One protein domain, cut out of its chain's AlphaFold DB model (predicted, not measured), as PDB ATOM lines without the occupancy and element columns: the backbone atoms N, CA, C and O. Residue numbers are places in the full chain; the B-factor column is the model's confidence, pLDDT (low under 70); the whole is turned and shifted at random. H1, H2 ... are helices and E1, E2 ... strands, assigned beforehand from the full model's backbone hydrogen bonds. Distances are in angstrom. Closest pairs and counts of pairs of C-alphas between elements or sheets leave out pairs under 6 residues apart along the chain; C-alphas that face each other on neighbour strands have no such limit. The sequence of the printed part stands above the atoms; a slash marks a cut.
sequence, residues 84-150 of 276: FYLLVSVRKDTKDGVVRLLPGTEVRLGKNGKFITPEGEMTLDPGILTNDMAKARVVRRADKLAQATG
ATOM      1  N   PHE A  84     -40.327  20.489  36.149       97.94
ATOM      2  CA  PHE A  84     -41.742  20.741  36.381       97.94
ATOM      3  C   PHE A  84     -41.919  22.049  37.147       97.94
ATOM      4  O   PHE A  84     -40.998  22.536  37.798       97.94
ATOM      5  N   TYR A  85     -43.122  22.606  37.106       98.06
ATOM      6  CA  TYR A  85     -43.471  23.820  37.836       98.06
ATOM      7  C   TYR A  85     -44.672  23.580  38.746       98.06
ATOM      8  O   TYR A  85     -45.624  22.903  38.353       98.06
ATOM      9  N   LEU A  86     -44.657  24.164  39.946       97.50
ATOM     10  CA  LEU A  86     -45.803  24.109  40.858       97.50
ATOM     11  C   LEU A  86     -46.983  24.939  40.338       97.50
ATOM     12  O   LEU A  86     -46.816  26.089  39.935       97.50
ATOM     13  N   LEU A  87     -48.197  24.396  40.414       96.69
ATOM     14  CA  LEU A  87     -49.439  25.118  40.101       96.69
ATOM     15  C   LEU A  87     -50.099  25.770  41.324       96.69
ATOM     16  O   LEU A  87     -50.956  26.632  41.164       96.69
ATOM     17  N   VAL A  88     -49.725  25.369  42.536       95.62
ATOM     18  CA  VAL A  88     -50.284  25.885  43.795       95.62
ATOM     19  C   VAL A  88     -49.164  26.133  44.797       95.62
ATOM     20  O   VAL A  88     -48.083  25.559  44.674       95.62
ATOM     21  N   SER A  89     -49.402  26.982  45.799       94.44
ATOM     22  CA  SER A  89     -48.448  27.132  46.899       94.44
ATOM     23  C   SER A  89     -48.456  25.891  47.791       94.44
ATOM     24  O   SER A  89     -49.528  25.456  48.209       94.44
ATOM     25  N   VAL A  90     -47.280  25.384  48.153       95.50
ATOM     26  CA  VAL A  90     -47.127  24.250  49.076       95.50
ATOM     27  C   VAL A  90     -46.440  24.738  50.341       95.50
ATOM     28  O   VAL A  90     -45.446  25.458  50.275       95.50
ATOM     29  N   ARG A  91     -46.972  24.351  51.499       95.06
ATOM     30  CA  ARG A  91     -46.321  24.543  52.797       95.06
ATOM     31  C   ARG A  91     -45.965  23.179  53.356       95.06
ATOM     32  O   ARG A  91     -46.814  22.290  53.353       95.06
ATOM     33  N   LYS A  92     -44.729  23.020  53.811       93.31
ATOM     34  CA  LYS A  92     -44.268  21.787  54.437       93.31
ATOM     35  C   LYS A  92     -43.417  22.108  55.648       93.31
ATOM     36  O   LYS A  92     -42.486  22.905  55.560       93.31
ATOM     37  N   ASP A  93     -43.722  21.434  56.744       92.56
ATOM     38  CA  ASP A  93     -42.923  21.503  57.956       92.56
ATOM     39  C   ASP A  93     -41.689  20.607  57.774       92.56
ATOM     40  O   ASP A  93     -41.795  19.398  57.544       92.56
ATOM     41  N   THR A  94     -40.508  21.216  57.807       91.50
ATOM     42  CA  THR A  94     -39.208  20.543  57.819       91.50
ATOM     43  C   THR A  94     -38.566  20.699  59.197       91.50
ATOM     44  O   THR A  94     -39.075  21.405  60.068       91.50
ATOM     45  N   LYS A  95     -37.438  20.014  59.424       91.94
ATOM     46  CA  LYS A  95     -36.677  20.154  60.677       91.94
ATOM     47  C   LYS A  95     -36.147  21.580  60.873       91.94
ATOM     48  O   LYS A  95     -36.018  22.019  62.007       91.94
ATOM     49  N   ASP A  96     -35.905  22.283  59.769       90.81
ATOM     50  CA  ASP A  96     -35.344  23.635  59.735       90.81
ATOM     51  C   ASP A  96     -36.424  24.734  59.774       90.81
ATOM     52  O   ASP A  96     -36.104  25.920  59.821       90.81
ATOM     53  N   GLY A  97     -37.711  24.358  59.768       94.25
ATOM     54  CA  GLY A  97     -38.840  25.281  59.876       94.25
ATOM     55  C   GLY A  97     -39.951  25.020  58.860       94.25
ATOM     56  O   GLY A  97     -40.063  23.949  58.270       94.25
ATOM     57  N   VAL A  98     -40.821  26.011  58.663       93.88
ATOM     58  CA  VAL A  98     -41.914  25.917  57.687       93.88
ATOM     59  C   VAL A  98     -41.417  26.405  56.332       93.88
ATOM     60  O   VAL A  98     -41.274  27.608  56.108       93.88
ATOM     61  N   VAL A  99     -41.201  25.477  55.406       95.31
ATOM     62  CA  VAL A  99     -40.832  25.798  54.028       95.31
ATOM     63  C   VAL A  99     -42.093  26.089  53.224       95.31
ATOM     64  O   VAL A  99     -43.032  25.286  53.187       95.31
ATOM     65  N   ARG A 100     -42.122  27.241  52.548       95.38
ATOM     66  CA  ARG A 100     -43.213  27.627  51.648       95.38
ATOM     67  C   ARG A 100     -42.705  27.729  50.217       95.38
ATOM     68  O   ARG A 100     -41.993  28.667  49.877       95.38
ATOM     69  N   LEU A 101     -43.166  26.827  49.360       96.31
ATOM     70  CA  LEU A 101     -42.978  26.946  47.920       96.31
ATOM     71  C   LEU A 101     -44.117  27.746  47.301       96.31
ATOM     72  O   LEU A 101     -45.298  27.475  47.535       96.31
ATOM     73  N   LEU A 102     -43.749  28.736  46.497       96.06
ATOM     74  CA  LEU A 102     -44.684  29.554  45.740       96.06
ATOM     75  C   LEU A 102     -45.120  28.845  44.445       96.06
ATOM     76  O   LEU A 102     -44.397  27.992  43.920       96.06
ATOM     77  N   PRO A 103     -46.300  29.179  43.900       96.94
ATOM     78  CA  PRO A 103     -46.689  28.697  42.587       96.94
ATOM     79  C   PRO A 103     -45.769  29.259  41.494       96.94
ATOM     80  O   PRO A 103     -45.316  30.405  41.528       96.94
ATOM     81  N   GLY A 104     -45.502  28.431  40.491       96.62
ATOM     82  CA  GLY A 104     -44.536  28.687  39.430       96.62
ATOM     83  C   GLY A 104     -43.084  28.435  39.829       96.62
ATOM     84  O   GLY A 104     -42.201  28.712  39.018       96.62
ATOM     85  N   THR A 105     -42.817  27.925  41.037       97.69
ATOM     86  CA  THR A 105     -41.482  27.448  41.421       97.69
ATOM     87  C   THR A 105     -41.100  26.233  40.586       97.69
ATOM     88  O   THR A 105     -41.895  25.304  40.428       97.69
ATOM     89  N   GLU A 106     -39.880  26.261  40.054       97.56
ATOM     90  CA  GLU A 106     -39.276  25.153  39.322       97.56
ATOM     91  C   GLU A 106     -38.878  24.030  40.282       97.56
ATOM     92  O   GLU A 106     -38.273  24.269  41.329       97.56
ATOM     93  N   VAL A 107     -39.201  22.798  39.908       97.62
ATOM     94  CA  VAL A 107     -38.787  21.587  40.607       97.62
ATOM     95  C   VAL A 107     -38.281  20.563  39.608       97.62
ATOM     96  O   VAL A 107     -38.794  20.439  38.497       97.62
ATOM     97  N   ARG A 108     -37.260  19.810  40.002       97.81
ATOM     98  CA  ARG A 108     -36.626  18.809  39.140       97.81
ATOM     99  C   ARG A 108     -36.932  17.418  39.662       97.81
ATOM    100  O   ARG A 108     -36.910  17.200  40.867       97.81
ATOM    101  N   LEU A 109     -37.207  16.466  38.783       96.88
ATOM    102  CA  LEU A 109     -37.387  15.077  39.190       96.88
ATOM    103  C   LEU A 109     -36.029  14.494  39.604       96.88
ATOM    104  O   LEU A 109     -35.118  14.354  38.790       96.88
ATOM    105  N   GLY A 110     -35.889  14.200  40.892       95.00
ATOM    106  CA  GLY A 110     -34.717  13.574  41.480       95.00
ATOM    107  C   GLY A 110     -34.731  12.053  41.342       95.00
ATOM    108  O   GLY A 110     -35.660  11.435  40.815       95.00
ATOM    109  N   LYS A 111     -33.676  11.426  41.863       89.81
ATOM    110  CA  LYS A 111     -33.595   9.965  41.960       89.81
ATOM    111  C   LYS A 111     -34.599   9.498  43.026       89.81
ATOM    112  O   LYS A 111     -34.763  10.156  44.049       89.81
ATOM    113  N   ASN A 112     -35.272   8.371  42.790       92.56
ATOM    114  CA  ASN A 112     -36.301   7.790  43.676       92.56
ATOM    115  C   ASN A 112     -37.681   8.480  43.653       92.56
ATOM    116  O   ASN A 112     -38.435   8.366  44.616       92.56
ATOM    117  N   GLY A 113     -38.017   9.212  42.584       90.19
ATOM    118  CA  GLY A 113     -39.344   9.831  42.438       90.19
ATOM    119  C   GLY A 113     -39.608  11.001  43.393       90.19
ATOM    120  O   GLY A 113     -40.744  11.454  43.512       90.19
ATOM    121  N   LYS A 114     -38.572  11.499  44.078       95.62
ATOM    122  CA  LYS A 114     -38.624  12.743  44.855       95.62
ATOM    123  C   LYS A 114     -38.366  13.934  43.945       95.62
ATOM    124  O   LYS A 114     -37.658  13.806  42.951       95.62
ATOM    125  N   PHE A 115     -38.883  15.102  44.306       97.25
ATOM    126  CA  PHE A 115     -38.618  16.337  43.581       97.25
ATOM    127  C   PHE A 115     -37.543  17.151  44.299       97.25
ATOM    128  O   PHE A 115     -37.592  17.345  45.509       97.25
ATOM    129  N   ILE A 116     -36.559  17.622  43.546       97.38
ATOM    130  CA  ILE A 116     -35.528  18.543  44.002       97.38
ATOM    131  C   ILE A 116     -36.089  19.949  43.827       97.38
ATOM    132  O   ILE A 116     -36.397  20.377  42.713       97.38
ATOM    133  N   THR A 117     -36.249  20.645  44.942       96.81
ATOM    134  CA  THR A 117     -36.742  22.020  45.019       96.81
ATOM    135  C   THR A 117     -35.584  22.942  45.418       96.81
ATOM    136  O   THR A 117     -34.555  22.436  45.872       96.81
ATOM    137  N   PRO A 118     -35.712  24.276  45.286       95.69
ATOM    138  CA  PRO A 118     -34.678  25.205  45.757       95.69
ATOM    139  C   PRO A 118     -34.325  25.023  47.241       95.69
ATOM    140  O   PRO A 118     -33.201  25.284  47.647       95.69
ATOM    141  N   GLU A 119     -35.279  24.514  48.020       94.69
ATOM    142  CA  GLU A 119     -35.193  24.296  49.466       94.69
ATOM    143  C   GLU A 119     -34.728  22.867  49.821       94.69
ATOM    144  O   GLU A 119     -34.704  22.482  50.986       94.69
ATOM    145  N   GLY A 120     -34.394  22.043  48.819       94.62
ATOM    146  CA  GLY A 120     -33.945  20.659  48.987       94.62
ATOM    147  C   GLY A 120     -34.906  19.607  48.425       94.62
ATOM    148  O   GLY A 120     -35.833  19.904  47.664       94.62
ATOM    149  N   GLU A 121     -34.661  18.340  48.766       95.56
ATOM    150  CA  GLU A 121     -35.467  17.211  48.296       95.56
ATOM    151  C   GLU A 121     -36.803  17.110  49.038       95.56
ATOM    152  O   GLU A 121     -36.866  16.958  50.259       95.56
ATOM    153  N   MET A 122     -37.897  17.102  48.283       94.69
ATOM    154  CA  MET A 122     -39.245  17.015  48.812       94.69
ATOM    155  C   MET A 122     -40.116  16.072  47.981       94.69
ATOM    156  O   MET A 122     -40.130  16.093  46.754       94.69
ATOM    157  N   THR A 123     -40.907  15.251  48.670       95.44
ATOM    158  CA  THR A 123     -42.029  14.537  48.055       95.44
ATOM    159  C   THR A 123     -43.151  15.532  47.770       95.44
ATOM    160  O   THR A 123     -43.667  16.147  48.706       95.44
ATOM    161  N   LEU A 124     -43.498  15.692  46.495       94.81
ATOM    162  CA  LEU A 124     -44.610  16.509  46.012       94.81
ATOM    163  C   LEU A 124     -45.620  15.607  45.302       94.81
ATOM    164  O   LEU A 124     -45.237  14.597  44.712       94.81
ATOM    165  N   ASP A 125     -46.895  15.981  45.358       95.25
ATOM    166  CA  ASP A 125     -47.938  15.313  44.584       95.25
ATOM    167  C   ASP A 125     -47.756  15.639  43.085       95.25
ATOM    168  O   ASP A 125     -47.684  16.815  42.720       95.25
ATOM    169  N   PRO A 126     -47.665  14.647  42.182       94.06
ATOM    170  CA  PRO A 126     -47.595  14.912  40.747       94.06
ATOM    171  C   PRO A 126     -48.819  15.672  40.207       94.06
ATOM    172  O   PRO A 126     -48.689  16.367  39.201       94.06
ATOM    173  N   GLY A 127     -49.984  15.602  40.867       95.25
ATOM    174  CA  GLY A 127     -51.198  16.316  40.457       95.25
ATOM    175  C   GLY A 127     -51.095  17.846  40.533       95.25
ATOM    176  O   GLY A 127     -51.810  18.550  39.817       95.25
ATOM    177  N   ILE A 128     -50.178  18.376  41.349       96.12
ATOM    178  CA  ILE A 128     -49.952  19.824  41.503       96.12
ATOM    179  C   ILE A 128     -48.810  20.363  40.632       96.12
ATOM    180  O   ILE A 128     -48.471  21.548  40.721       96.12
ATOM    181  N   LEU A 129     -48.208  19.510  39.803       97.19
ATOM    182  CA  LEU A 129     -47.081  19.845  38.941       97.19
ATOM    183  C   LEU A 129     -47.521  19.959  37.478       97.19
ATOM    184  O   LEU A 129     -48.401  19.244  37.007       97.19
ATOM    185  N   THR A 130     -46.892  20.867  36.736       97.12
ATOM    186  CA  THR A 130     -47.105  21.028  35.292       97.12
ATOM    187  C   THR A 130     -45.783  21.034  34.538       97.12
ATOM    188  O   THR A 130     -44.796  21.591  35.015       97.12
ATOM    189  N   ASN A 131     -45.777  20.449  33.340       97.31
ATOM    190  CA  ASN A 131     -44.687  20.595  32.366       97.31
ATOM    191  C   ASN A 131     -44.932  21.784  31.403       97.31
ATOM    192  O   ASN A 131     -44.092  22.135  30.588       97.31
ATOM    193  N   ASP A 132     -46.102  22.420  31.470       96.00
ATOM    194  CA  ASP A 132     -46.431  23.585  30.642       96.00
ATOM    195  C   ASP A 132     -45.913  24.882  31.294       96.00
ATOM    196  O   ASP A 132     -46.426  25.322  32.334       96.00
ATOM    197  N   MET A 133     -44.905  25.499  30.670       95.75
ATOM    198  CA  MET A 133     -44.286  26.749  31.120       95.75
ATOM    199  C   MET A 133     -45.226  27.946  30.994       95.75
ATOM    200  O   MET A 133     -45.205  28.843  31.846       95.75
ATOM    201  N   ALA A 134     -46.069  27.982  29.961       93.94
ATOM    202  CA  ALA A 134     -47.025  29.066  29.777       93.94
ATOM    203  C   ALA A 134     -48.048  29.064  30.921       93.94
ATOM    204  O   ALA A 134     -48.305  30.110  31.529       93.94
ATOM    205  N   LYS A 135     -48.549  27.880  31.295       92.81
ATOM    206  CA  LYS A 135     -49.441  27.707  32.449       92.81
ATOM    207  C   LYS A 135     -48.760  28.131  33.750       92.81
ATOM    208  O   LYS A 135     -49.328  28.928  34.497       92.81
ATOM    209  N   ALA A 136     -47.526  27.687  33.989       95.25
ATOM    210  CA  ALA A 136     -46.751  28.082  35.165       95.25
ATOM    211  C   ALA A 136     -46.581  29.610  35.272       95.25
ATOM    212  O   ALA A 136     -46.787  30.192  36.341       95.25
ATOM    213  N   ARG A 137     -46.290  30.293  34.153       95.25
ATOM    214  CA  ARG A 137     -46.174  31.761  34.098       95.25
ATOM    215  C   ARG A 137     -47.482  32.484  34.402       95.25
ATOM    216  O   ARG A 137     -47.449  33.569  34.983       95.25
ATOM    217  N   VAL A 138     -48.620  31.941  33.975       94.12
ATOM    218  CA  VAL A 138     -49.940  32.517  34.280       94.12
ATOM    219  C   VAL A 138     -50.227  32.410  35.773       94.12
ATOM    220  O   VAL A 138     -50.544  33.420  36.396       94.12
ATOM    221  N   VAL A 139     -50.033  31.229  36.364       93.81
ATOM    222  CA  VAL A 139     -50.274  31.014  37.797       93.81
ATOM    223  C   VAL A 139     -49.343  31.883  38.646       93.81
ATOM    224  O   VAL A 139     -49.810  32.570  39.551       93.81
ATOM    225  N   ARG A 140     -48.048  31.945  38.316       95.50
ATOM    226  CA  ARG A 140     -47.090  32.808  39.025       95.50
ATOM    227  C   ARG A 140     -47.494  34.283  38.985       95.50
ATOM    228  O   ARG A 140     -47.376  34.987  39.985       95.50
ATOM    229  N   ARG A 141     -47.962  34.773  37.829       93.50
ATOM    230  CA  ARG A 141     -48.465  36.151  37.695       93.50
ATOM    231  C   ARG A 141     -49.728  36.373  38.520       93.50
ATOM    232  O   ARG A 141     -49.828  37.410  39.168       93.50
ATOM    233  N   ALA A 142     -50.651  35.413  38.520       88.81
ATOM    234  CA  ALA A 142     -51.865  35.481  39.322       88.81
ATOM    235  C   ALA A 142     -51.541  35.555  40.823       88.81
ATOM    236  O   ALA A 142     -52.098  36.401  41.517       88.81
ATOM    237  N   ASP A 143     -50.610  34.732  41.311       91.88
ATOM    238  CA  ASP A 143     -50.157  34.751  42.708       91.88
ATOM    239  C   ASP A 143     -49.479  36.056  43.101       91.88
ATOM    240  O   ASP A 143     -49.882  36.692  44.076       91.88
ATOM    241  N   LYS A 144     -48.545  36.535  42.277       90.12
ATOM    242  CA  LYS A 144     -47.908  37.834  42.501       90.12
ATOM    243  C   LYS A 144     -48.935  38.969  42.579       90.12
ATOM    244  O   LYS A 144     -48.803  39.854  43.424       90.12
ATOM    245  N   LEU A 145     -49.954  38.947  41.718       87.94
ATOM    246  CA  LEU A 145     -50.993  39.974  41.693       87.94
ATOM    247  C   LEU A 145     -51.834  39.958  42.969       87.94
ATOM    248  O   LEU A 145     -52.086  41.012  43.543       87.94
ATOM    249  N   ALA A 146     -52.229  38.792  43.464       82.19
ATOM    250  CA  ALA A 146     -53.035  38.762  44.677       82.19
ATOM    251  C   ALA A 146     -52.237  39.044  45.952       82.19
ATOM    252  O   ALA A 146     -52.762  39.711  46.844       82.19
ATOM    253  N   GLN A 147     -50.966  38.632  46.010       85.50
ATOM    254  CA  GLN A 147     -50.061  39.062  47.077       85.50
ATOM    255  C   GLN A 147     -49.946  40.591  47.115       85.50
ATOM    256  O   GLN A 147     -49.993  41.176  48.194       85.50
ATOM    257  N   ALA A 148     -49.887  41.249  45.948       81.31
ATOM    258  CA  ALA A 148     -49.881  42.709  45.866       81.31
ATOM    259  C   ALA A 148     -51.192  43.349  46.364       81.31
ATOM    260  O   ALA A 148     -51.164  44.449  46.907       81.31
ATOM    261  N   THR A 149     -52.334  42.670  46.226       80.88
ATOM    262  CA  THR A 149     -53.633  43.163  46.724       80.88
ATOM    263  C   THR A 149     -53.883  42.896  48.213       80.88
ATOM    264  O   THR A 149     -54.955  43.231  48.711       80.88
ATOM    265  N   GLY A 150     -52.937  42.281  48.935       67.06
ATOM    266  CA  GLY A 150     -53.089  41.972  50.363       67.06
ATOM    267  C   GLY A 150     -54.105  40.867  50.675       67.06
ATOM    268  O   GLY A 150     -54.339  40.566  51.843       67.06
TER     269      GLY A 150
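What this domain is: This is residues 84 to 150 of the 276 residues of an uncharacterized protein of Chthoniobacter flavus Ellin428 (UniProt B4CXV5). A small, twisted sheet of four antiparallel strands, E1, E4, E5 and E6, has two arms leading away from its E1 end: the separate hairpin of E2 and E3, and the long final helix H1, which begins close to E1 and runs outward until residues 145 to 150 stick out. Between E6 and H1 the chain folds back past E1, where residues 129 to 130 pair with it. The printed part has 67 residues with six named strands and one named helix, in the order E1, E2, E3, E4, E5, E6, H1; the larger sheet has the order E1, E4, E5, E6, and the class is mixed, helices and strands. The whole is compact, with a radius of gyration of the C-alphas of 12.2 A, and spans 37 by 28 by 17 A.

Where its parts are: E1 is residues 84 to 86, 6.9 A long, with C-alpha 84 at (-41.742, 20.741, 36.381). E2, residues 90 to 94, is 12.4 A long, and E3, residues 97 to 101, is 12.8 A long. E4 is residues 106 to 109, 10.3 A, E5 is residues 115 to 117, 6.2 A, and E6 is residues 120 to 122, 6.4 A. H1, residues 133 to 148, is 22.4 A from first to last C-alpha, and C-alpha 148 is at (-49.881, 42.709, 45.866).

How they stand to each other: E1 is an edge strand, antiparallel to E4, with N 84 and O 107 2.8 A apart, within hydrogen-bond range. The pairing is staggered: E4 pairs with E1 over residues 106 to 107 and with E5 over residues 108 to 109. E4, E5 and E6 form a meander, each strand the antiparallel neighbour of the one before; N 116 and O 108 are 2.7 A apart, and N 122 and O 115 are 2.8 A apart. E4 and E5 are a hairpin, as are E5 and E6. From edge to edge the strands' lines turn by 101 degrees. E2 and E3 are a third hairpin, with N 92 and O 99 2.9 A apart; E3 is apart from E5, but only just, at 8.5 A. H1 only grazes the four-stranded sheet, with its residues 133 to 140; the closest C-alphas of E1 and H1 are those of Tyr 85 and Ala 136, 6.0 A apart. In H1 every O i to N i+4 pair is within hydrogen-bond range. H1 is apart from both E2 and E3.

The domain as a whole: The two C-alphas farthest apart are those of Asn 112 and Thr 149, at 39.5 A. The printed part has no cut. The links between strands that follow each other are tight, and the link from E6 to H1, 10 residues, is short. Residues 145 to 150, of which 145 to 148 belong to H1, stand free. The mean pLDDT of the printed part is 93.7, and residue 150 is under 70.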